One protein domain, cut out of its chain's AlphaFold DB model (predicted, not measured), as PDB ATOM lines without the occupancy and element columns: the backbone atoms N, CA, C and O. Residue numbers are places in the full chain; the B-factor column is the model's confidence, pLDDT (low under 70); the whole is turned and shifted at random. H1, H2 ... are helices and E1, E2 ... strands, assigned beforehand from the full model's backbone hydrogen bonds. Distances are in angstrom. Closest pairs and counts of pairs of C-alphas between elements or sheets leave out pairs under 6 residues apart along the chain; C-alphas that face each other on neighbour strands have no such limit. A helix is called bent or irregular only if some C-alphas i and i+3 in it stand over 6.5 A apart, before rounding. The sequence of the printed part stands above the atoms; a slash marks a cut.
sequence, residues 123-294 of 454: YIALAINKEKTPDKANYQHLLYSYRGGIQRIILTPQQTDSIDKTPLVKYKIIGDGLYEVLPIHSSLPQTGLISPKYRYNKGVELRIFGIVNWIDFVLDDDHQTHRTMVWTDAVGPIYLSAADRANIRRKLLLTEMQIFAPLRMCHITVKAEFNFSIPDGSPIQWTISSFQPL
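This is residues 123 to 294 of the 454 residues of an uncharacterized protein of Caenorhabditis elegans (UniProt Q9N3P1). Two small curled beta lobes stand end to end, each a nearly closed barrel. In the first, E3, E2, E1, E4 and E5 curl round until the edge strands E3 and E5 come near, with H1 packed mainly on E5; in the second, E7, E8, E9, E10 and E11 curl until E9 comes near E11, E6 pairs beside E7, and H2 and H3 lie at the end far from the first lobe. The printed part has 172 residues in the order E1 E2 E3 H1 E4 E5 E6 E7 E8 E9 H2 H3 E10 E11, mostly strand; the first sheet runs E3 E2 E1 E4 E5, the second is branched, and both are antiparallel. It is compact, with a radius of gyration of the C-alphas of 17.3 A, yet only just elongated, spanning 55 by 36 by 27 A.

Start at E1, residues 123 to 132, which bends by 73 degrees at residue 126. It begins a meander, each strand the antiparallel neighbour of the one before, with E2, residues 139 to 145, and E3, residues 149 to 155; look for N 128 and O 142 at 2.9 A and N 141 and O 153 at 2.8 A. H1, residues 157 to 163, is followed by the hairpin of E4, residues 168 to 175, and E5, residues 178 to 183, with N 172 and O 180 at 3.0 A. E4 pairs with E1 through N 125 and O 169, 2.9 A. This is a folded sheet, bent back on itself: E3 and E2 face E4 and E5, with E1 as the hinge. H1 is on it at a height of 7.2 A; its closest C-alphas to E5 are Ile 163 and Pro 183, 5.3 A. Next comes a second meander: E6, residues 194 to 200, E7, residues 203 to 215, E8, residues 226 to 232, and E9, residues 236 to 241. Check N 197 and O 205 at 2.8 A, N 229 and O 215 at 3.0 A, and N 230 and O 238 at 2.9 A. E7 bends by 94 degrees at residue 210; E6 and E8 lie on one side of it, and on the other side is E10, residues 264 to 273, with N 206 and O 270 at 2.8 A. E11, residues 286 to 293, forms a hairpin with E10, N 269 and O 290 at 2.8 A. The closest C-alphas of E9 and E11, Ile 238 and Trp 286, are 6.2 A apart. H2, residues 242 to 252, is on this sheet at a height of 7.4 A, only just over E9, where 3 of its C-alphas fall. H3, residues 256 to 259, only grazes the sheet and only just touches H2, with 3 pairs of C-alphas within 8 A. H2 has every O i to N i+4 pair within hydrogen-bond range, H1 has 2 of 3, and H3 is too short for such a pair. From the one sheet to the other, the closest C-alphas of E1 and E7, those of Ile 128 and Val 204, are 7.4 A apart, while H1 and H2 are apart.

Find C-alpha 123 at (35.945, -37.770, -19.233), where E1 begins; it is 22.9 A long. E7, the longest strand, runs 26.9 A from C-alpha 203 at (53.292, -47.526, -12.810), E10 is 26.3 A long, and E4 is 22.0 A long. H2 is 15.5 A long. E11 ends at C-alpha 293, (47.521, -32.112, 5.734).

The two C-alphas farthest apart, those of Asp 135 and Thr 255, are 56.3 A apart. The printed part has no cut, and the one long link is residues 274 to 285, between E10 and E11. The mean pLDDT of the printed part is 71.7; look for low confidence, under 70, in 66 residues, among them 183 to 201, 209 to 237 and 257 to 266.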
ATOM      1  N   TYR A 123      35.046 -37.122 -20.181       72.58
ATOM      2  CA  TYR A 123      35.945 -37.770 -19.233       72.58
ATOM      3  C   TYR A 123      37.069 -36.807 -18.832       72.58
ATOM      4  O   TYR A 123      37.870 -36.393 -19.671       72.58
ATOM      5  N   ILE A 124      37.180 -36.494 -17.538       71.64
ATOM      6  CA  ILE A 124      38.380 -35.862 -16.967       71.64
ATOM      7  C   ILE A 124      39.439 -36.944 -16.754       71.64
ATOM      8  O   ILE A 124      39.151 -37.976 -16.142       71.64
ATOM      9  N   ALA A 125      40.654 -36.724 -17.259       77.29
ATOM     10  CA  ALA A 125      41.664 -37.768 -17.315       77.29
ATOM     11  C   ALA A 125      43.106 -37.293 -17.137       77.29
ATOM     12  O   ALA A 125      43.491 -36.181 -17.494       77.29
ATOM     13  N   LEU A 126      43.917 -38.212 -16.626       80.94
ATOM     14  CA  LEU A 126      45.359 -38.117 -16.493       80.94
ATOM     15  C   LEU A 126      46.049 -38.702 -17.733       80.94
ATOM     16  O   LEU A 126      45.877 -39.883 -18.036       80.94
ATOM     17  N   ALA A 127      46.915 -37.925 -18.381       82.76
ATOM     18  CA  ALA A 127      47.855 -38.431 -19.375       82.76
ATOM     19  C   ALA A 127      49.011 -39.180 -18.684       82.76
ATOM     20  O   ALA A 127      49.851 -38.586 -17.996       82.76
ATOM     21  N   ILE A 128      49.058 -40.504 -18.851       84.31
ATOM     22  CA  ILE A 128      50.028 -41.393 -18.194       84.31
ATOM     23  C   ILE A 128      51.283 -41.572 -19.048       84.31
ATOM     24  O   ILE A 128      52.393 -41.322 -18.576       84.31
ATOM     25  N   ASN A 129      51.108 -42.023 -20.286       85.10
ATOM     26  CA  ASN A 129      52.182 -42.378 -21.210       85.10
ATOM     27  C   ASN A 129      51.737 -42.089 -22.650       85.10
ATOM     28  O   ASN A 129      50.543 -41.953 -22.906       85.10
ATOM     29  N   LYS A 130      52.680 -42.032 -23.591       85.89
ATOM     30  CA  LYS A 130      52.379 -42.015 -25.022       85.89
ATOM     31  C   LYS A 130      53.431 -42.782 -25.807       85.89
ATOM     32  O   LYS A 130      54.619 -42.712 -25.497       85.89
ATOM     33  N   GLU A 131      52.996 -43.463 -26.853       86.18
ATOM     34  CA  GLU A 131      53.847 -44.265 -27.729       86.18
ATOM     35  C   GLU A 131      53.556 -43.896 -29.189       86.18
ATOM     36  O   GLU A 131      52.451 -43.471 -29.524       86.18
ATOM     37  N   LYS A 132      54.557 -43.990 -30.073       85.92
ATOM     38  CA  LYS A 132      54.327 -43.774 -31.511       85.92
ATOM     39  C   LYS A 132      53.610 -44.989 -32.082       85.92
ATOM     40  O   LYS A 132      54.053 -46.113 -31.857       85.92
ATOM     41  N   THR A 133      52.553 -44.760 -32.853       86.23
ATOM     42  CA  THR A 133      51.852 -45.833 -33.565       86.23
ATOM     43  C   THR A 133      52.753 -46.469 -34.640       86.23
ATOM     44  O   THR A 133      53.710 -45.831 -35.100       86.23
ATOM     45  N   PRO A 134      52.485 -47.718 -35.076       82.86
ATOM     46  CA  PRO A 134      53.316 -48.412 -36.070       82.86
ATOM     47  C   PRO A 134      53.446 -47.683 -37.418       82.86
ATOM     48  O   PRO A 134      54.479 -47.787 -38.077       82.86
ATOM     49  N   ASP A 135      52.426 -46.907 -37.799       79.24
ATOM     50  CA  ASP A 135      52.399 -46.047 -38.993       79.24
ATOM     51  C   ASP A 135      53.312 -44.802 -38.891       79.24
ATOM     52  O   ASP A 135      53.533 -44.113 -39.886       79.24
ATOM     53  N   LYS A 136      53.860 -44.516 -37.698       75.20
ATOM     54  CA  LYS A 136      54.671 -43.337 -37.327       75.20
ATOM     55  C   LYS A 136      53.995 -41.971 -37.513       75.20
ATOM     56  O   LYS A 136      54.652 -40.959 -37.259       75.20
ATOM     57  N   ALA A 137      52.729 -41.926 -37.925       81.61
ATOM     58  CA  ALA A 137      51.994 -40.688 -38.166       81.61
ATOM     59  C   ALA A 137      51.369 -40.133 -36.878       81.61
ATOM     60  O   ALA A 137      51.346 -38.919 -36.677       81.61
ATOM     61  N   ASN A 138      50.904 -41.023 -35.998       86.74
ATOM     62  CA  ASN A 138      50.114 -40.685 -34.820       86.74
ATOM     63  C   ASN A 138      50.811 -41.090 -33.506       86.74
ATOM     64  O   ASN A 138      51.889 -41.699 -33.478       86.74
ATOM     65  N   TYR A 139      50.186 -40.724 -32.388       88.03
ATOM     66  CA  TYR A 139      50.591 -41.122 -31.044       88.03
ATOM     67  C   TYR A 139      49.431 -41.817 -30.340       88.03
ATOM     68  O   TYR A 139      48.330 -41.278 -30.266       88.03
ATOM     69  N   GLN A 140      49.688 -42.992 -29.778       89.52
ATOM     70  CA  GLN A 140      48.765 -43.677 -28.887       89.52
ATOM     71  C   GLN A 140      49.031 -43.192 -27.461       89.52
ATOM     72  O   GLN A 140      50.089 -43.461 -26.891       89.52
ATOM     73  N   HIS A 141      48.091 -42.442 -26.894       89.21
ATOM     74  CA  HIS A 141      48.159 -41.943 -25.522       89.21
ATOM     75  C   HIS A 141      47.445 -42.903 -24.583       89.21
ATOM     76  O   HIS A 141      46.303 -43.287 -24.822       89.21
ATOM     77  N   LEU A 142      48.119 -43.256 -23.493       89.02
ATOM     78  CA  LEU A 142      47.535 -43.963 -22.366       89.02
ATOM     79  C   LEU A 142      46.958 -42.927 -21.403       89.02
ATOM     80  O   LEU A 142      47.710 -42.197 -20.748       89.02
ATOM     81  N   LEU A 143      45.633 -42.869 -21.325       87.65
ATOM     82  CA  LEU A 143      44.898 -42.032 -20.389       87.65
ATOM     83  C   LEU A 143      44.326 -42.870 -19.245       87.65
ATOM     84  O   LEU A 143      44.103 -44.074 -19.380       87.65
ATOM     85  N   TYR A 144      44.051 -42.212 -18.125       84.97
ATOM     86  CA  TYR A 144      43.218 -42.750 -17.057       84.97
ATOM     87  C   TYR A 144      42.170 -41.729 -16.641       84.97
ATOM     88  O   TYR A 144      42.530 -40.620 -16.252       84.97
ATOM     89  N   SER A 145      40.900 -42.117 -16.662       79.53
ATOM     90  CA  SER A 145      39.818 -41.389 -16.001       79.53
ATOM     91  C   SER A 145      39.187 -42.278 -14.933       79.53
ATOM     92  O   SER A 145      39.092 -43.493 -15.103       79.53
ATOM     93  N   TYR A 146      38.700 -41.693 -13.837       71.51
ATOM     94  CA  TYR A 146      37.943 -42.472 -12.851       71.51
ATOM     95  C   TYR A 146      36.675 -43.095 -13.470       71.51
ATOM     96  O   TYR A 146      36.377 -44.259 -13.219       71.51
ATOM     97  N   ARG A 147      35.970 -42.341 -14.330       69.41
ATOM     98  CA  ARG A 147      34.738 -42.785 -15.005       69.41
ATOM     99  C   ARG A 147      34.968 -43.872 -16.069       69.41
ATOM    100  O   ARG A 147      34.082 -44.690 -16.278       69.41
ATOM    101  N   GLY A 148      36.104 -43.854 -16.774       69.85
ATOM    102  CA  GLY A 148      36.368 -44.712 -17.940       69.85
ATOM    103  C   GLY A 148      37.488 -45.741 -17.764       69.85
ATOM    104  O   GLY A 148      37.743 -46.507 -18.695       69.85
ATOM    105  N   GLY A 149      38.162 -45.755 -16.610       80.92
ATOM    106  CA  GLY A 149      39.346 -46.573 -16.357       80.92
ATOM    107  C   GLY A 149      40.562 -46.123 -17.172       80.92
ATOM    108  O   GLY A 149      40.674 -44.969 -17.592       80.92
ATOM    109  N   ILE A 150      41.500 -47.046 -17.387       84.82
ATOM    110  CA  ILE A 150      42.530 -46.913 -18.421       84.82
ATOM    111  C   ILE A 150      41.860 -46.868 -19.795       84.82
ATOM    112  O   ILE A 150      41.034 -47.724 -20.094       84.82
ATOM    113  N   GLN A 151      42.279 -45.949 -20.662       86.75
ATOM    114  CA  GLN A 151      41.922 -45.966 -22.082       86.75
ATOM    115  C   GLN A 151      43.128 -45.609 -22.950       86.75
ATOM    116  O   GLN A 151      43.948 -44.764 -22.580       86.75
ATOM    117  N   ARG A 152      43.232 -46.231 -24.126       87.76
ATOM    118  CA  ARG A 152      44.181 -45.852 -25.176       87.76
ATOM    119  C   ARG A 152      43.462 -45.093 -26.268       87.76
ATOM    120  O   ARG A 152      42.588 -45.643 -26.926       87.76
ATOM    121  N   ILE A 153      43.884 -43.856 -26.487       88.27
ATOM    122  CA  ILE A 153      43.339 -43.003 -27.542       88.27
ATOM    123  C   ILE A 153      44.435 -42.682 -28.555       88.27
ATOM    124  O   ILE A 153      45.586 -42.447 -28.177       88.27
ATOM    125  N   ILE A 154      44.105 -42.705 -29.845       88.25
ATOM    126  CA  ILE A 154      45.046 -42.345 -30.911       88.25
ATOM    127  C   ILE A 154      44.835 -40.873 -31.248       88.25
ATOM    128  O   ILE A 154      43.712 -40.426 -31.464       88.25
ATOM    129  N   LEU A 155      45.929 -40.117 -31.261       86.29
ATOM    130  CA  LEU A 155      45.918 -38.675 -31.447       86.29
ATOM    131  C   LEU A 155      46.943 -38.244 -32.484       86.29
ATOM    132  O   LEU A 155      48.058 -38.768 -32.567       86.29
ATOM    133  N   THR A 156      46.562 -37.220 -33.238       84.74
ATOM    134  CA  THR A 156      47.440 -36.546 -34.193       84.74
ATOM    135  C   THR A 156      48.612 -35.853 -33.481       84.74
ATOM    136  O   THR A 156      48.539 -35.564 -32.276       84.74
ATOM    137  N   PRO A 157      49.704 -35.524 -34.198       84.43
ATOM    138  CA  PRO A 157      50.780 -34.695 -33.659       84.43
ATOM    139  C   PRO A 157      50.280 -33.351 -33.099       84.43
ATOM    140  O   PRO A 157      50.667 -32.965 -32.002       84.43
ATOM    141  N   GLN A 158      49.339 -32.690 -33.781       80.74
ATOM    142  CA  GLN A 158      48.790 -31.388 -33.383       80.74
ATOM    143  C   GLN A 158      48.002 -31.453 -32.059       80.74
ATOM    144  O   GLN A 158      48.133 -30.571 -31.204       80.74
ATOM    145  N   GLN A 159      47.213 -32.514 -31.855       81.81
ATOM    146  CA  GLN A 159      46.554 -32.777 -30.569       81.81
ATOM    147  C   GLN A 159      47.591 -33.106 -29.481       81.81
ATOM    148  O   GLN A 159      47.518 -32.588 -28.366       81.81
ATOM    149  N   THR A 160      48.601 -33.913 -29.821       82.07
ATOM    150  CA  THR A 160      49.680 -34.322 -28.906       82.07
ATOM    151  C   THR A 160      50.475 -33.125 -28.370       82.07
ATOM    152  O   THR A 160      50.661 -33.025 -27.160       82.07
ATOM    153  N   ASP A 161      50.863 -32.177 -29.228       78.34
ATOM    154  CA  ASP A 161      51.599 -30.957 -28.847       78.34
ATOM    155  C   ASP A 161      50.794 -30.024 -27.918       78.34
ATOM    156  O   ASP A 161      51.352 -29.175 -27.211       78.34
ATOM    157  N   SER A 162      49.466 -30.153 -27.922       71.21
ATOM    158  CA  SER A 162      48.571 -29.422 -27.017       71.21
ATOM    159  C   SER A 162      48.471 -30.102 -25.651       71.21
ATOM    160  O   SER A 162      48.521 -29.426 -24.623       71.21
ATOM    161  N   ILE A 163      48.397 -31.435 -25.642       75.31
ATOM    162  CA  ILE A 163      48.273 -32.272 -24.440       75.31
ATOM    163  C   ILE A 163      49.581 -32.337 -23.650       75.31
ATOM    164  O   ILE A 163      49.548 -32.225 -22.432       75.31
ATOM    165  N   ASP A 164      50.740 -32.413 -24.311       72.74
ATOM    166  CA  ASP A 164      52.065 -32.483 -23.661       72.74
ATOM    167  C   ASP A 164      52.346 -31.342 -22.661       72.74
ATOM    168  O   ASP A 164      53.223 -31.454 -21.802       72.74
ATOM    169  N   LYS A 165      51.597 -30.238 -22.755       66.55
ATOM    170  CA  LYS A 165      51.682 -29.069 -21.867       66.55
ATOM    171  C   LYS A 165      51.015 -29.290 -20.503       66.55
ATOM    172  O   LYS A 165      51.109 -28.410 -19.648       66.55
ATOM    173  N   THR A 166      50.325 -30.411 -20.291       66.44
ATOM    174  CA  THR A 166      49.573 -30.698 -19.065       66.44
ATOM    175  C   THR A 166      49.441 -32.208 -18.786       66.44
ATOM    176  O   THR A 166      49.214 -32.996 -19.699       66.44
ATOM    177  N   PRO A 167      49.553 -32.665 -17.524       71.50
ATOM    178  CA  PRO A 167      49.182 -34.029 -17.159       71.50
ATOM    179  C   PRO A 167      47.663 -34.276 -17.166       71.50
ATOM    180  O   PRO A 167      47.275 -35.435 -17.062       71.50
ATOM    181  N   LEU A 168      46.813 -33.243 -17.253       72.99
ATOM    182  CA  LEU A 168      45.351 -33.353 -17.199       72.99
ATOM    183  C   LEU A 168      44.681 -32.922 -18.508       72.99
ATOM    184  O   LEU A 168      44.979 -31.865 -19.060       72.99
ATOM    185  N   VAL A 169      43.710 -33.708 -18.960       74.60
ATOM    186  CA  VAL A 169      42.893 -33.448 -20.153       74.60
ATOM    187  C   VAL A 169      41.415 -33.687 -19.848       74.60
ATOM    188  O   VAL A 169      41.089 -34.482 -18.964       74.60
ATOM    189  N   LYS A 170      40.521 -33.042 -20.601       76.23
ATOM    190  CA  LYS A 170      39.150 -33.528 -20.799       76.23
ATOM    191  C   LYS A 170      39.054 -34.139 -22.195       76.23
ATOM    192  O   LYS A 170      39.609 -33.573 -23.138       76.23
ATOM    193  N   TYR A 171      38.395 -35.286 -22.336       79.36
ATOM    194  CA  TYR A 171      38.097 -35.873 -23.644       79.36
ATOM    195  C   TYR A 171      36.673 -36.415 -23.726       79.36
ATOM    196  O   TYR A 171      36.138 -36.867 -22.718       79.36
ATOM    197  N   LYS A 172      36.074 -36.404 -24.918       81.56
ATOM    198  CA  LYS A 172      34.814 -37.104 -25.204       81.56
ATOM    199  C   LYS A 172      34.944 -37.958 -26.460       81.56
ATOM    200  O   LYS A 172      35.765 -37.669 -27.333       81.56
ATOM    201  N   ILE A 173      34.152 -39.022 -26.532       80.61
ATOM    202  CA  ILE A 173      34.111 -39.936 -27.678       80.61
ATOM    203  C   ILE A 173      33.084 -39.385 -28.671       80.61
ATOM    204  O   ILE A 173      31.914 -39.269 -28.329       80.61
ATOM    205  N   ILE A 174      33.512 -39.039 -29.888       79.35
ATOM    206  CA  ILE A 174      32.626 -38.471 -30.925       79.35
ATOM    207  C   ILE A 174      31.991 -39.586 -31.789       79.35
ATOM    208  O   ILE A 174      30.945 -39.392 -32.401       79.35
ATOM    209  N   GLY A 175      32.618 -40.767 -31.831       70.47
ATOM    210  CA  GLY A 175      32.203 -41.939 -32.618       70.47
ATOM    211  C   GLY A 175      33.380 -42.552 -33.383       70.47
ATOM    212  O   GLY A 175      34.384 -41.875 -33.567       70.47
ATOM    213  N   ASP A 176      33.284 -43.818 -33.803       68.30
ATOM    214  CA  ASP A 176      34.272 -44.529 -34.648       68.30
ATOM    215  C   ASP A 176      35.757 -44.247 -34.300       68.30
ATOM    216  O   ASP A 176      36.543 -43.840 -35.154       68.30
ATOM    217  N   GLY A 177      36.133 -44.383 -33.020       66.97
ATOM    218  CA  GLY A 177      37.516 -44.165 -32.560       66.97
ATOM    219  C   GLY A 177      37.989 -42.700 -32.539       66.97
ATOM    220  O   GLY A 177      39.152 -42.436 -32.236       66.97
ATOM    221  N   LEU A 178      37.114 -41.734 -32.833       72.73
ATOM    222  CA  LEU A 178      37.415 -40.304 -32.814       72.73
ATOM    223  C   LEU A 178      37.187 -39.695 -31.427       72.73
ATOM    224  O   LEU A 178      36.134 -39.868 -30.806       72.73
ATOM    225  N   TYR A 179      38.167 -38.908 -30.983       82.03
ATOM    226  CA  TYR A 179      38.176 -38.241 -29.684       82.03
ATOM    227  C   TYR A 179      38.288 -36.727 -29.850       82.03
ATOM    228  O   TYR A 179      39.198 -36.231 -30.521       82.03
ATOM    229  N   GLU A 180      37.416 -35.987 -29.170       81.37
ATOM    230  CA  GLU A 180      37.686 -34.585 -28.859       81.37
ATOM    231  C   GLU A 180      38.561 -34.557 -27.610       81.37
ATOM    232  O   GLU A 180      38.231 -35.234 -26.639       81.37
ATOM    233  N   VAL A 181      39.669 -33.813 -27.613       77.57
ATOM    234  CA  VAL A 181      40.568 -33.723 -26.452       77.57
ATOM    235  C   VAL A 181      41.008 -32.286 -26.242       77.57
ATOM    236  O   VAL A 181      41.544 -31.660 -27.157       77.57
ATOM    237  N   LEU A 182      40.824 -31.786 -25.021       70.53
ATOM    238  CA  LEU A 182      41.175 -30.429 -24.621       70.53
ATOM    239  C   LEU A 182      42.089 -30.461 -23.377       70.53
ATOM    240  O   LEU A 182      41.785 -31.158 -22.402       70.53
ATOM    241  N   PRO A 183      43.225 -29.738 -23.385       67.62
ATOM    242  CA  PRO A 183      44.153 -29.696 -22.258       67.62
ATOM    243  C   PRO A 183      43.588 -28.900 -21.070       67.62
ATOM    244  O   PRO A 183      43.111 -27.779 -21.224       67.62
ATOM    245  N   ILE A 184      43.718 -29.433 -19.851       62.22
ATOM    246  CA  ILE A 184      43.355 -28.734 -18.610       62.22
ATOM    247  C   ILE A 184      44.611 -28.057 -18.047       62.22
ATOM    248  O   ILE A 184      45.465 -28.689 -17.422       62.22
ATOM    249  N   HIS A 185      44.743 -26.750 -18.269       50.61
ATOM    250  CA  HIS A 185      45.975 -25.998 -17.980       50.61
ATOM    251  C   HIS A 185      46.238 -25.662 -16.494       50.61
ATOM    252  O   HIS A 185      47.264 -25.060 -16.182       50.61
ATOM    253  N   SER A 186      45.384 -26.078 -15.550       47.73
ATOM    254  CA  SER A 186      45.551 -25.810 -14.105       47.73
ATOM    255  C   SER A 186      46.626 -26.666 -13.406       47.73
ATOM    256  O   SER A 186      46.840 -26.553 -12.196       47.73
ATOM    257  N   SER A 187      47.347 -27.505 -14.157       41.69
ATOM    258  CA  SER A 187      48.323 -28.482 -13.656       41.69
ATOM    259  C   SER A 187      49.753 -28.242 -14.174       41.69
ATOM    260  O   SER A 187      50.402 -29.115 -14.745       41.69
ATOM    261  N   LEU A 188      50.290 -27.038 -13.933       34.25
ATOM    262  CA  LEU A 188      51.713 -26.750 -14.165       34.25
ATOM    263  C   LEU A 188      52.601 -27.750 -13.386       34.25
ATOM    264  O   LEU A 188      52.451 -27.843 -12.170       34.25
ATOM    265  N   PRO A 189      53.583 -28.445 -13.995       35.41
ATOM    266  CA  PRO A 189      54.341 -29.508 -13.314       35.41
ATOM    267  C   PRO A 189      55.093 -29.104 -12.031       35.41
ATOM    268  O   PRO A 189      55.502 -29.974 -11.266       35.41
ATOM    269  N   GLN A 190      55.292 -27.802 -11.799       31.70
ATOM    270  CA  GLN A 190      56.009 -27.247 -10.642       31.70
ATOM    271  C   GLN A 190      55.089 -26.611  -9.580       31.70
ATOM    272  O   GLN A 190      55.520 -26.437  -8.443       31.70
ATOM    273  N   THR A 191      53.845 -26.257  -9.927       35.33
ATOM    274  CA  THR A 191      52.914 -25.494  -9.059       35.33
ATOM    275  C   THR A 191      51.454 -25.957  -9.166       35.33
ATOM    276  O   THR A 191      50.549 -25.290  -8.675       35.33
ATOM    277  N   GLY A 192      51.206 -27.044  -9.890       42.61
ATOM    278  CA  GLY A 192      49.887 -27.524 -10.266       42.61
ATOM    279  C   GLY A 192      49.273 -28.456  -9.232       42.61
ATOM    280  O   GLY A 192      49.973 -29.147  -8.492       42.61
ATOM    281  N   LEU A 193      47.941 -28.511  -9.242       57.62
ATOM    282  CA  LEU A 193      47.154 -29.330  -8.316       57.62
ATOM    283  C   LEU A 193      47.416 -30.828  -8.482       57.62
ATOM    284  O   LEU A 193      47.258 -31.586  -7.534       57.62
ATOM    285  N   ILE A 194      47.851 -31.260  -9.667       64.90
ATOM    286  CA  ILE A 194      48.336 -32.616  -9.918       64.90
ATOM    287  C   ILE A 194      49.622 -32.518 -10.733       64.90
ATOM    288  O   ILE A 194      49.666 -31.838 -11.755       64.90
ATOM    289  N   SER A 195      50.675 -33.194 -10.280       67.93
ATOM    290  CA  SER A 195      51.957 -33.277 -10.983       67.93
ATOM    291  C   SER A 195      52.517 -34.705 -10.932       67.93
ATOM    292  O   SER A 195      52.443 -35.363  -9.888       67.93
ATOM    293  N   PRO A 196      53.088 -35.228 -12.032       69.74
ATOM    294  CA  PRO A 196      53.783 -36.508 -12.001       69.74
ATOM    295  C   PRO A 196      55.054 -36.383 -11.152       69.74
ATOM    296  O   PRO A 196      55.918 -35.553 -11.421       69.74
ATOM    297  N   LYS A 197      55.177 -37.226 -10.123       69.26
ATOM    298  CA  LYS A 197      56.371 -37.329  -9.274       69.26
ATOM    299  C   LYS A 197      57.400 -38.268  -9.895       69.26
ATOM    300  O   LYS A 197      58.573 -37.921  -9.960       69.26
ATOM    301  N   TYR A 198      56.938 -39.430 -10.355       65.00
ATOM    302  CA  TYR A 198      57.715 -40.403 -11.119       65.00
ATOM    303  C   TYR A 198      56.800 -41.141 -12.102       65.00
ATOM    304  O   TYR A 198      55.679 -41.515 -11.761       65.00
ATOM    305  N   ARG A 199      57.307 -41.404 -13.307       63.02
ATOM    306  CA  ARG A 199      56.758 -42.387 -14.251       63.02
ATOM    307  C   ARG A 199      57.806 -43.485 -14.419       63.02
ATOM    308  O   ARG A 199      58.986 -43.174 -14.556       63.02
ATOM    309  N   TYR A 200      57.396 -44.747 -14.378       66.85
ATOM    310  CA  TYR A 200      58.275 -45.899 -14.593       66.85
ATOM    311  C   TYR A 200      57.500 -47.011 -15.306       66.85
ATOM    312  O   TYR A 200      56.275 -47.025 -15.293       66.85
ATOM    313  N   ASN A 201      58.199 -47.981 -15.899       63.05
ATOM    314  CA  ASN A 201      57.607 -49.005 -16.782       63.05
ATOM    315  C   ASN A 201      56.565 -49.938 -16.119       63.05
ATOM    316  O   ASN A 201      56.071 -50.861 -16.759       63.05
ATOM    317  N   LYS A 202      56.289 -49.755 -14.822       71.89
ATOM    318  CA  LYS A 202      55.355 -50.549 -14.014       71.89
ATOM    319  C   LYS A 202      54.402 -49.674 -13.182       71.89
ATOM    320  O   LYS A 202      53.884 -50.146 -12.169       71.89
ATOM    321  N   GLY A 203      54.226 -48.395 -13.524       81.68
ATOM    322  CA  GLY A 203      53.292 -47.526 -12.810       81.68
ATOM    323  C   GLY A 203      53.631 -46.038 -12.789       81.68
ATOM    324  O   GLY A 203      54.548 -45.546 -13.450       81.68
ATOM    325  N   VAL A 204      52.852 -45.314 -11.989       85.19
ATOM    326  CA  VAL A 204      52.901 -43.854 -11.864       85.19
ATOM    327  C   VAL A 204      52.823 -43.469 -10.395       85.19
ATOM    328  O   VAL A 204      52.012 -44.005  -9.641       85.19
ATOM    329  N   GLU A 205      53.632 -42.494  -9.994       87.38
ATOM    330  CA  GLU A 205      53.460 -41.775  -8.737       87.38
ATOM    331  C   GLU A 205      53.121 -40.307  -9.036       87.38
ATOM    332  O   GLU A 205      53.838 -39.641  -9.787       87.38
ATOM    333  N   LEU A 206      52.040 -39.798  -8.448       81.16
ATOM    334  CA  LEU A 206      51.567 -38.418  -8.582       81.16
ATOM    335  C   LEU A 206      51.675 -37.688  -7.246       81.16
ATOM    336  O   LEU A 206      51.409 -38.267  -6.194       81.16
ATOM    337  N   ARG A 207      51.980 -36.393  -7.289       77.45
ATOM    338  CA  ARG A 207      51.669 -35.458  -6.204       77.45
ATOM    339  C   ARG A 207      50.343 -34.789  -6.527       77.45
ATOM    340  O   ARG A 207      50.185 -34.254  -7.621       77.45
ATOM    341  N   ILE A 208      49.434 -34.804  -5.565       74.82
ATOM    342  CA  ILE A 208      48.174 -34.076  -5.596       74.82
ATOM    343  C   ILE A 208      48.235 -33.018  -4.498       74.82
ATOM    344  O   ILE A 208      48.466 -33.334  -3.330       74.82
ATOM    345  N   PHE A 209      48.043 -31.766  -4.878       66.02
ATOM    346  CA  PHE A 209      47.863 -30.635  -3.988       66.02
ATOM    347  C   PHE A 209      46.435 -30.134  -4.177       66.02
ATOM    348  O   PHE A 209      46.077 -29.688  -5.262       66.02
ATOM    349  N   GLY A 210      45.600 -30.220  -3.147       59.19
ATOM    350  CA  GLY A 210      44.196 -29.848  -3.287       59.19
ATOM    351  C   GLY A 210      43.394 -30.022  -2.010       59.19
ATOM    352  O   GLY A 210      43.921 -30.416  -0.967       59.19
ATOM    353  N   ILE A 211      42.104 -29.711  -2.101       55.71
ATOM    354  CA  ILE A 211      41.129 -30.024  -1.060       55.71
ATOM    355  C   ILE A 211      40.705 -31.476  -1.222       55.71
ATOM    356  O   ILE A 211      40.266 -31.880  -2.293       55.71
ATOM    357  N   VAL A 212      40.796 -32.239  -0.137       59.95
ATOM    358  CA  VAL A 212      40.247 -33.589  -0.071       59.95
ATOM    359  C   VAL A 212      39.019 -33.595   0.814       59.95
ATOM    360  O   VAL A 212      39.046 -33.165   1.973       59.95
ATOM    361  N   ASN A 213      37.931 -34.115   0.255       53.42
ATOM    362  CA  ASN A 213      36.756 -34.452   1.031       53.42
ATOM    363  C   ASN A 213      36.959 -35.825   1.680       53.42
ATOM    364  O   ASN A 213      37.134 -36.821   0.979       53.42
ATOM    365  N   TRP A 214      36.957 -35.853   3.012       58.46
ATOM    366  CA  TRP A 214      37.094 -37.060   3.816       58.46
ATOM    367  C   TRP A 214      35.713 -37.532   4.262       58.46
ATOM    368  O   TRP A 214      35.105 -36.939   5.155       58.46
ATOM    369  N   ILE A 215      35.222 -38.601   3.637       52.84
ATOM    370  CA  ILE A 215      33.920 -39.196   3.961       52.84
ATOM    371  C   ILE A 215      34.154 -40.444   4.813       52.84
ATOM    372  O   ILE A 215      34.669 -41.442   4.314       52.84
ATOM    373  N   ASP A 216      33.799 -40.366   6.102       53.94
ATOM    374  CA  ASP A 216      33.740 -41.512   7.020       53.94
ATOM    375  C   ASP A 216      32.466 -42.326   6.715       53.94
ATOM    376  O   ASP A 216      31.365 -41.867   7.029       53.94
ATOM    377  N   PHE A 217      32.594 -43.528   6.147       48.63
ATOM    378  CA  PHE A 217      31.440 -44.412   5.939       48.63
ATOM    379  C   PHE A 217      30.934 -44.994   7.264       48.63
ATOM    380  O   PHE A 217      31.713 -45.427   8.120       48.63
ATOM    381  N   VAL A 218      29.611 -45.055   7.410       43.14
ATOM    382  CA  VAL A 218      28.932 -45.832   8.449       43.14
ATOM    383  C   VAL A 218      28.142 -46.923   7.739       43.14
ATOM    384  O   VAL A 218      27.121 -46.614   7.138       43.14
ATOM    385  N   LEU A 219      28.611 -48.170   7.843       44.28
ATOM    386  CA  LEU A 219      27.910 -49.370   7.359       44.28
ATOM    387  C   LEU A 219      27.528 -49.304   5.867       44.28
ATOM    388  O   LEU A 219      26.358 -49.373   5.511       44.28
ATOM    389  N   ASP A 220      28.540 -49.177   5.010       41.74
ATOM    390  CA  ASP A 220      28.418 -49.525   3.593       41.74
ATOM    391  C   ASP A 220      28.823 -51.001   3.431       41.74
ATOM    392  O   ASP A 220      29.950 -51.373   3.784       41.74
ATOM    393  N   ASP A 221      27.894 -51.847   2.980       41.71
ATOM    394  CA  ASP A 221      28.071 -53.303   2.933       41.71
ATOM    395  C   ASP A 221      29.099 -53.749   1.882       41.71
ATOM    396  O   ASP A 221      29.828 -54.714   2.120       41.71
ATOM    397  N   ASP A 222      29.266 -52.997   0.790       43.32
ATOM    398  CA  ASP A 222      30.293 -53.275  -0.226       43.32
ATOM    399  C   ASP A 222      31.691 -52.791   0.206       43.32
ATOM    400  O   ASP A 222      32.714 -53.124  -0.408       43.32
ATOM    401  N   HIS A 223      31.773 -51.987   1.273       50.14
ATOM    402  CA  HIS A 223      32.991 -51.287   1.687       50.14
ATOM    403  C   HIS A 223      33.348 -51.455   3.176       50.14
ATOM    404  O   HIS A 223      34.190 -50.710   3.678       50.14
ATOM    405  N   GLN A 224      32.804 -52.466   3.871       40.38
ATOM    406  CA  GLN A 224      32.940 -52.675   5.331       40.38
ATOM    407  C   GLN A 224      34.384 -52.647   5.897       40.38
ATOM    408  O   GLN A 224      34.584 -52.418   7.093       40.38
ATOM    409  N   THR A 225      35.412 -52.873   5.073       52.47
ATOM    410  CA  THR A 225      36.836 -52.822   5.459       52.47
ATOM    411  C   THR A 225      37.449 -51.414   5.450       52.47
ATOM    412  O   THR A 225      38.503 -51.189   6.062       52.47
ATOM    413  N   HIS A 226      36.805 -50.450   4.791       51.77
ATOM    414  CA  HIS A 226      37.292 -49.087   4.606       51.77
ATOM    415  C   HIS A 226      36.573 -48.108   5.533       51.77
ATOM    416  O   HIS A 226      35.372 -48.191   5.764       51.77
ATOM    417  N   ARG A 227      37.328 -47.153   6.085       54.01
ATOM    418  CA  ARG A 227      36.793 -46.148   7.015       54.01
ATOM    419  C   ARG A 227      36.740 -44.743   6.455       54.01
ATOM    420  O   ARG A 227      36.044 -43.930   7.043       54.01
ATOM    421  N   THR A 228      37.474 -44.441   5.387       60.13
ATOM    422  CA  THR A 228      37.442 -43.099   4.786       60.13
ATOM    423  C   THR A 228      37.685 -43.141   3.297       60.13
ATOM    424  O   THR A 228      38.595 -43.839   2.860       60.13
ATOM    425  N   MET A 229      36.954 -42.326   2.550       55.51
ATOM    426  CA  MET A 229      37.260 -42.011   1.158       55.51
ATOM    427  C   MET A 229      38.066 -40.711   1.064       55.51
ATOM    428  O   MET A 229      37.741 -39.742   1.748       55.51
ATOM    429  N   VAL A 230      39.083 -40.691   0.202       61.99
ATOM    430  CA  VAL A 230      39.724 -39.487  -0.355       61.99
ATOM    431  C   VAL A 230      39.186 -39.303  -1.763       61.99
ATOM    432  O   VAL A 230      39.403 -40.186  -2.581       61.99
ATOM    433  N   TRP A 231      38.528 -38.188  -2.074       56.70
ATOM    434  CA  TRP A 231      38.113 -37.891  -3.451       56.70
ATOM    435  C   TRP A 231      38.982 -36.810  -4.091       56.70
ATOM    436  O   TRP A 231      39.229 -35.778  -3.463       56.70
ATOM    437  N   THR A 232      39.399 -37.030  -5.342       61.62
ATOM    438  CA  THR A 232      40.017 -36.011  -6.210       61.62
ATOM    439  C   THR A 232      39.648 -36.284  -7.674       61.62
ATOM    440  O   THR A 232      39.908 -37.384  -8.150       61.62
ATOM    441  N   ASP A 233      39.107 -35.312  -8.408       55.15
ATOM    442  CA  ASP A 233      38.406 -35.528  -9.693       55.15
ATOM    443  C   ASP A 233      39.191 -36.311 -10.765       55.15
ATOM    444  O   ASP A 233      38.608 -37.109 -11.495       55.15
ATOM    445  N   ALA A 234      40.514 -36.142 -10.853       58.03
ATOM    446  CA  ALA A 234      41.333 -36.843 -11.853       58.03
ATOM    447  C   ALA A 234      41.740 -38.278 -11.465       58.03
ATOM    448  O   ALA A 234      42.166 -39.051 -12.322       58.03
ATOM    449  N   VAL A 235      41.682 -38.616 -10.174       69.33
ATOM    450  CA  VAL A 235      42.110 -39.920  -9.631       69.33
ATOM    451  C   VAL A 235      40.927 -40.730  -9.082       69.33
ATOM    452  O   VAL A 235      41.019 -41.950  -8.973       69.33
ATOM    453  N   GLY A 236      39.798 -40.075  -8.809       64.30
ATOM    454  CA  GLY A 236      38.606 -40.673  -8.224       64.30
ATOM    455  C   GLY A 236      38.711 -40.871  -6.705       64.30
ATOM    456  O   GLY A 236      39.450 -40.141  -6.031       64.30
ATOM    457  N   PRO A 237      37.955 -41.836  -6.154       65.80
ATOM    458  CA  PRO A 237      37.983 -42.215  -4.755       65.80
ATOM    459  C   PRO A 237      39.186 -43.112  -4.439       65.80
ATOM    460  O   PRO A 237      39.443 -44.112  -5.106       65.80
ATOM    461  N   ILE A 238      39.878 -42.806  -3.345       71.20
ATOM    462  CA  ILE A 238      40.881 -43.673  -2.727       71.20
ATOM    463  C   ILE A 238      40.360 -44.063  -1.348       71.20
ATOM    464  O   ILE A 238      40.245 -43.228  -0.446       71.20
ATOM    465  N   TYR A 239      40.028 -45.337  -1.188       73.12
ATOM    466  CA  TYR A 239      39.485 -45.874   0.053       73.12
ATOM    467  C   TYR A 239      40.617 -46.236   1.015       73.12
ATOM    468  O   TYR A 239      41.544 -46.962   0.664       73.12
ATOM    469  N   LEU A 240      40.542 -45.735   2.248       74.29
ATOM    470  CA  LEU A 240      41.510 -46.010   3.305       74.29
ATOM    471  C   LEU A 240      40.971 -47.032   4.296       74.29
ATOM    472  O   LEU A 240      39.932 -46.819   4.934       74.29
ATOM    473  N   SER A 241      41.737 -48.101   4.496       75.83
ATOM    474  CA  SER A 241      41.504 -49.043   5.583       75.83
ATOM    475  C   SER A 241      41.808 -48.400   6.945       75.83
ATOM    476  O   SER A 241      42.454 -47.350   7.061       75.83
ATOM    477  N   ALA A 242      41.400 -49.071   8.025       78.10
ATOM    478  CA  ALA A 242      41.821 -48.686   9.372       78.10
ATOM    479  C   ALA A 242      43.359 -48.711   9.548       78.10
ATOM    480  O   ALA A 242      43.901 -47.914  10.318       78.10
ATOM    481  N   ALA A 243      44.070 -49.578   8.815       82.29
ATOM    482  CA  ALA A 243      45.530 -49.643   8.840       82.29
ATOM    483  C   ALA A 243      46.167 -48.416   8.167       82.29
ATOM    484  O   ALA A 243      47.121 -47.855   8.707       82.29
ATOM    485  N   ASP A 244      45.607 -47.939   7.053       83.01
ATOM    486  CA  ASP A 244      46.097 -46.749   6.343       83.01
ATOM    487  C   ASP A 244      45.910 -45.484   7.177       83.01
ATOM    488  O   ASP A 244      46.859 -44.714   7.358       83.01
ATOM    489  N   ARG A 245      44.731 -45.318   7.796       79.94
ATOM    490  CA  ARG A 245      44.493 -44.237   8.767       79.94
ATOM    491  C   ARG A 245      45.514 -44.273   9.900       79.94
ATOM    492  O   ARG A 245      46.134 -43.256  10.211       79.94
ATOM    493  N   ALA A 246      45.743 -45.450  10.488       83.20
ATOM    494  CA  ALA A 246      46.722 -45.630  11.556       83.20
ATOM    495  C   ALA A 246      48.170 -45.371  11.094       83.20
ATOM    496  O   ALA A 246      48.979 -44.871  11.878       83.20
ATOM    497  N   ASN A 247      48.516 -45.674   9.839       85.35
ATOM    498  CA  ASN A 247      49.820 -45.376   9.241       85.35
ATOM    499  C   ASN A 247      50.030 -43.870   9.068       85.35
ATOM    500  O   ASN A 247      51.047 -43.342   9.518       85.35
ATOM    501  N   ILE A 248      49.056 -43.173   8.479       83.68
ATOM    502  CA  ILE A 248      49.077 -41.714   8.311       83.68
ATOM    503  C   ILE A 248      49.171 -41.028   9.682       83.68
ATOM    504  O   ILE A 248      50.059 -40.205   9.908       83.68
ATOM    505  N   ARG A 249      48.331 -41.440  10.641       84.41
ATOM    506  CA  ARG A 249      48.332 -40.918  12.014       84.41
ATOM    507  C   ARG A 249      49.676 -41.109  12.720       84.41
ATOM    508  O   ARG A 249      50.162 -40.186  13.365       84.41
ATOM    509  N   ARG A 250      50.305 -42.283  12.569       83.60
ATOM    510  CA  ARG A 250      51.640 -42.565  13.129       83.60
ATOM    511  C   ARG A 250      52.748 -41.717  12.502       83.60
ATOM    512  O   ARG A 250      53.656 -41.333  13.226       83.60
ATOM    513  N   LYS A 251      52.682 -41.426  11.196       84.20
ATOM    514  CA  LYS A 251      53.660 -40.560  10.510       84.20
ATOM    515  C   LYS A 251      53.552 -39.094  10.943       84.20
ATOM    516  O   LYS A 251      54.573 -38.425  11.032       84.20
ATOM    517  N   LEU A 252      52.334 -38.606  11.191       81.82
ATOM    518  CA  LEU A 252      52.065 -37.184  11.441       81.82
ATOM    519  C   LEU A 252      52.009 -36.781  12.919       81.82
ATOM    520  O   LEU A 252      52.107 -35.597  13.208       81.82
ATOM    521  N   LEU A 253      51.830 -37.732  13.842       80.25
ATOM    522  CA  LEU A 253      51.691 -37.482  15.290       80.25
ATOM    523  C   LEU A 253      50.497 -36.579  15.677       80.25
ATOM    524  O   LEU A 253      50.470 -36.003  16.761       80.25
ATOM    525  N   LEU A 254      49.481 -36.506  14.814       74.32
ATOM    526  CA  LEU A 254      48.258 -35.717  14.994       74.32
ATOM    527  C   LEU A 254      47.039 -36.606  15.295       74.32
ATOM    528  O   LEU A 254      47.060 -37.819  15.077       74.32
ATOM    529  N   THR A 255      45.948 -36.011  15.781       73.19
ATOM    530  CA  THR A 255      44.676 -36.725  16.001       73.19
ATOM    531  C   THR A 255      43.953 -37.025  14.684       73.19
ATOM    532  O   THR A 255      44.122 -36.317  13.693       73.19
ATOM    533  N   GLU A 256      43.079 -38.040  14.662       70.32
ATOM    534  CA  GLU A 256      42.268 -38.322  13.464       70.32
ATOM    535  C   GLU A 256      41.378 -37.135  13.061       70.32
ATOM    536  O   GLU A 256      41.229 -36.879  11.873       70.32
ATOM    537  N   MET A 257      40.857 -36.370  14.029       65.07
ATOM    538  CA  MET A 257      40.068 -35.156  13.768       65.07
ATOM    539  C   MET A 257      40.880 -34.044  13.094       65.07
ATOM    540  O   MET A 257      40.335 -33.286  12.299       65.07
ATOM    541  N   GLN A 258      42.178 -33.932  13.386       65.14
ATOM    542  CA  GLN A 258      43.050 -32.966  12.711       65.14
ATOM    543  C   GLN A 258      43.399 -33.426  11.288       65.14
ATOM    544  O   GLN A 258      43.397 -32.610  10.365       65.14
ATOM    545  N   ILE A 259      43.656 -34.722  11.099       68.52
ATOM    546  CA  ILE A 259      44.115 -35.294   9.824       68.52
ATOM    547  C   ILE A 259      42.965 -35.425   8.809       68.52
ATOM    548  O   ILE A 259      43.093 -34.938   7.689       68.52
ATOM    549  N   PHE A 260      41.851 -36.047   9.208       68.99
ATOM    550  CA  PHE A 260      40.747 -36.481   8.336       68.99
ATOM    551  C   PHE A 260      39.500 -35.584   8.453       68.99
ATOM    552  O   PHE A 260      38.369 -36.050   8.336       68.99
ATOM    553  N   ALA A 261      39.685 -34.290   8.729       58.42
ATOM    554  CA  ALA A 261      38.587 -33.325   8.675       58.42
ATOM    555  C   ALA A 261      38.086 -33.173   7.221       58.42
ATOM    556  O   ALA A 261      38.929 -33.067   6.329       58.42
ATOM    557  N   PRO A 262      36.768 -33.113   6.954       53.04
ATOM    558  CA  PRO A 262      36.256 -32.842   5.611       53.04
ATOM    559  C   PRO A 262      36.810 -31.539   5.029       53.04
ATOM    560  O   PRO A 262      37.093 -30.591   5.763       53.04
ATOM    561  N   LEU A 263      36.929 -31.491   3.701       53.91
ATOM    562  CA  LEU A 263      37.434 -30.341   2.944       53.91
ATOM    563  C   LEU A 263      38.832 -29.856   3.400       53.91
ATOM    564  O   LEU A 263      39.154 -28.668   3.341       53.91
ATOM    565  N   ARG A 264      39.692 -30.779   3.849       58.65
ATOM    566  CA  ARG A 264      41.064 -30.476   4.284       58.65
ATOM    567  C   ARG A 264      41.971 -30.300   3.068       58.65
ATOM    568  O   ARG A 264      42.147 -31.230   2.281       58.65
ATOM    569  N   MET A 265      42.623 -29.141   2.959       61.27
ATOM    570  CA  MET A 265      43.759 -29.002   2.047       61.27
ATOM    571  C   MET A 265      44.917 -29.895   2.469       61.27
ATOM    572  O   MET A 265      45.292 -29.957   3.642       61.27
ATOM    573  N   CYS A 266      45.513 -30.560   1.493       67.35
ATOM    574  CA  CYS A 266      46.611 -31.476   1.719       67.35
ATOM    575  C   CYS A 266      47.517 -31.580   0.495       67.35
ATOM    576  O   CYS A 266      47.119 -31.323  -0.641       67.35
ATOM    577  N   HIS A 267      48.749 -31.996   0.762       74.59
ATOM    578  CA  HIS A 267      49.646 -32.556  -0.228       74.59
ATOM    579  C   HIS A 267      49.641 -34.075  -0.037       74.59
ATOM    580  O   HIS A 267      50.152 -34.602   0.956       74.59
ATOM    581  N   ILE A 268      49.019 -34.782  -0.974       78.65
ATOM    582  CA  ILE A 268      49.018 -36.243  -1.040       78.65
ATOM    583  C   ILE A 268      50.018 -36.661  -2.109       78.65
ATOM    584  O   ILE A 268      50.130 -36.037  -3.159       78.65
ATOM    585  N   THR A 269      50.751 -37.736  -1.865       85.16
ATOM    586  CA  THR A 269      51.413 -38.472  -2.936       85.16
ATOM    587  C   THR A 269      50.718 -39.816  -3.092       85.16
ATOM    588  O   THR A 269      50.606 -40.567  -2.121       85.16
ATOM    589  N   VAL A 270      50.235 -40.098  -4.300       85.69
ATOM    590  CA  VAL A 270      49.513 -41.328  -4.644       85.69
ATOM    591  C   VAL A 270      50.315 -42.140  -5.651       85.69
ATOM    592  O   VAL A 270      50.980 -41.580  -6.521       85.69
ATOM    593  N   LYS A 271      50.270 -43.464  -5.528       89.35
ATOM    594  CA  LYS A 271      51.011 -44.409  -6.360       89.35
ATOM    595  C   LYS A 271      50.073 -45.473  -6.914       89.35
ATOM    596  O   LYS A 271      49.272 -46.038  -6.170       89.35
ATOM    597  N   ALA A 272      50.234 -45.761  -8.196       87.77
ATOM    598  CA  ALA A 272      49.576 -46.833  -8.921       87.77
ATOM    599  C   ALA A 272      50.631 -47.767  -9.522       87.77
ATOM    600  O   ALA A 272      51.597 -47.294 -10.124       87.77
ATOM    601  N   GLU A 273      50.446 -49.080  -9.384       86.10
ATOM    602  CA  GLU A 273      51.308 -50.102  -9.989       86.10
ATOM    603  C   GLU A 273      50.519 -50.896 -11.034       86.10
ATOM    604  O   GLU A 273      49.504 -51.510 -10.719       86.10
ATOM    605  N   PHE A 274      50.971 -50.860 -12.288       82.35
ATOM    606  CA  PHE A 274      50.349 -51.553 -13.419       82.35
ATOM    607  C   PHE A 274      51.354 -51.717 -14.563       82.35
ATOM    608  O   PHE A 274      52.276 -50.920 -14.723       82.35
ATOM    609  N   ASN A 275      51.175 -52.747 -15.389       81.28
ATOM    610  CA  ASN A 275      51.927 -52.896 -16.637       81.28
ATOM    611  C   ASN A 275      51.288 -52.015 -17.726       81.28
ATOM    612  O   ASN A 275      50.064 -51.950 -17.805       81.28
ATOM    613  N   PHE A 276      52.071 -51.394 -18.613       77.54
ATOM    614  CA  PHE A 276      51.528 -50.662 -19.770       77.54
ATOM    615  C   PHE A 276      50.785 -51.559 -20.781       77.54
ATOM    616  O   PHE A 276      50.107 -51.040 -21.662       77.54
ATOM    617  N   SER A 277      50.811 -52.886 -20.614       80.26
ATOM    618  CA  SER A 277      49.933 -53.839 -21.309       80.26
ATOM    619  C   SER A 277      48.550 -54.042 -20.651       80.26
ATOM    620  O   SER A 277      47.868 -55.015 -20.965       80.26
ATOM    621  N   ILE A 278      48.148 -53.199 -19.692       80.95
ATOM    622  CA  ILE A 278      46.851 -53.289 -18.992       80.95
ATOM    623  C   ILE A 278      45.661 -53.046 -19.954       80.95
ATOM    624  O   ILE A 278      45.709 -52.058 -20.685       80.95
ATOM    625  N   PRO A 279      44.600 -53.879 -19.977       82.25
ATOM    626  CA  PRO A 279      43.457 -53.692 -20.882       82.25
ATOM    627  C   PRO A 279      42.734 -52.353 -20.694       82.25
ATOM    628  O   PRO A 279      42.694 -51.816 -19.585       82.25
ATOM    629  N   ASP A 280      42.122 -51.834 -21.758       82.57
ATOM    630  CA  ASP A 280      41.235 -50.669 -21.660       82.57
ATOM    631  C   ASP A 280      39.989 -50.985 -20.805       82.57
ATOM    632  O   ASP A 280      39.589 -52.142 -20.661       82.57
ATOM    633  N   GLY A 281      39.423 -49.964 -20.161       78.15
ATOM    634  CA  GLY A 281      38.382 -50.083 -19.135       78.15
ATOM    635  C   GLY A 281      38.892 -50.499 -17.748       78.15
ATOM    636  O   GLY A 281      38.153 -50.390 -16.772       78.15
ATOM    637  N   SER A 282      40.149 -50.941 -17.610       80.47
ATOM    638  CA  SER A 282      40.673 -51.404 -16.316       80.47
ATOM    639  C   SER A 282      40.766 -50.257 -15.297       80.47
ATOM    640  O   SER A 282      41.421 -49.249 -15.588       80.47
ATOM    641  N   PRO A 283      40.194 -50.386 -14.087       78.87
ATOM    642  CA  PRO A 283      40.382 -49.397 -13.033       78.87
ATOM    643  C   PRO A 283      41.817 -49.449 -12.493       78.87
ATOM    644  O   PRO A 283      42.407 -50.519 -12.337       78.87
ATOM    645  N   ILE A 284      42.374 -48.286 -12.153       78.88
ATOM    646  CA  ILE A 284      43.637 -48.196 -11.417       78.88
ATOM    647  C   ILE A 284      43.339 -48.214  -9.917       78.88
ATOM    648  O   ILE A 284      42.595 -47.367  -9.422       78.88
ATOM    649  N   GLN A 285      43.984 -49.120  -9.180       82.33
ATOM    650  CA  GLN A 285      44.026 -49.045  -7.723       82.33
ATOM    651  C   GLN A 285      45.121 -48.067  -7.281       82.33
ATOM    652  O   GLN A 285      46.315 -48.299  -7.491       82.33
ATOM    653  N   TRP A 286      44.711 -46.972  -6.646       83.75
ATOM    654  CA  TRP A 286      45.613 -45.965  -6.100       83.75
ATOM    655  C   TRP A 286      45.931 -46.239  -4.630       83.75
ATOM    656  O   TRP A 286      45.071 -46.644  -3.852       83.75
ATOM    657  N   THR A 287      47.174 -45.982  -4.234       84.28
ATOM    658  CA  THR A 287      47.659 -46.137  -2.855       84.28
ATOM    659  C   THR A 287      48.314 -44.845  -2.380       84.28
ATOM    660  O   THR A 287      49.014 -44.183  -3.145       84.28
ATOM    661  N   ILE A 288      48.110 -44.450  -1.120       84.27
ATOM    662  CA  ILE A 288      48.725 -43.228  -0.574       84.27
ATOM    663  C   ILE A 288      50.149 -43.534  -0.085       84.27
ATOM    664  O   ILE A 288      50.337 -44.184   0.944       84.27
ATOM    665  N   SER A 289      51.167 -43.028  -0.789       85.24
ATOM    666  CA  SER A 289      52.576 -43.167  -0.383       85.24
ATOM    667  C   SER A 289      52.972 -42.125   0.676       85.24
ATOM    668  O   SER A 289      53.687 -42.435   1.640       85.24
ATOM    669  N   SER A 290      52.442 -40.903   0.551       83.91
ATOM    670  CA  SER A 290      52.626 -39.799   1.497       83.91
ATOM    671  C   SER A 290      51.336 -39.007   1.689       83.91
ATOM    672  O   SER A 290      50.585 -38.805   0.741       83.91
ATOM    673  N   PHE A 291      51.104 -38.521   2.906       80.86
ATOM    674  CA  PHE A 291      50.008 -37.611   3.219       80.86
ATOM    675  C   PHE A 291      50.508 -36.521   4.160       80.86
ATOM    676  O   PHE A 291      51.033 -36.829   5.231       80.86
ATOM    677  N   GLN A 292      50.319 -35.264   3.770       76.34
ATOM    678  CA  GLN A 292      50.611 -34.093   4.584       76.34
ATOM    679  C   GLN A 292      49.390 -33.158   4.555       76.34
ATOM    680  O   GLN A 292      49.168 -32.484   3.545       76.34
ATOM    681  N   PRO A 293      48.573 -33.107   5.623       68.46
ATOM    682  CA  PRO A 293      47.521 -32.112   5.734       68.46
ATOM    683  C   PRO A 293      48.179 -30.746   5.934       68.46
ATOM    684  O   PRO A 293      49.146 -30.623   6.688       68.46
ATOM    685  N   LEU A 294      47.655 -29.719   5.273       60.48
ATOM    686  CA  LEU A 294      48.061 -28.347   5.546       60.48
ATOM    687  C   LEU A 294      47.268 -27.879   6.765       60.48
ATOM    688  O   LEU A 294      46.040 -27.769   6.719       60.48
TER     689      LEU A 294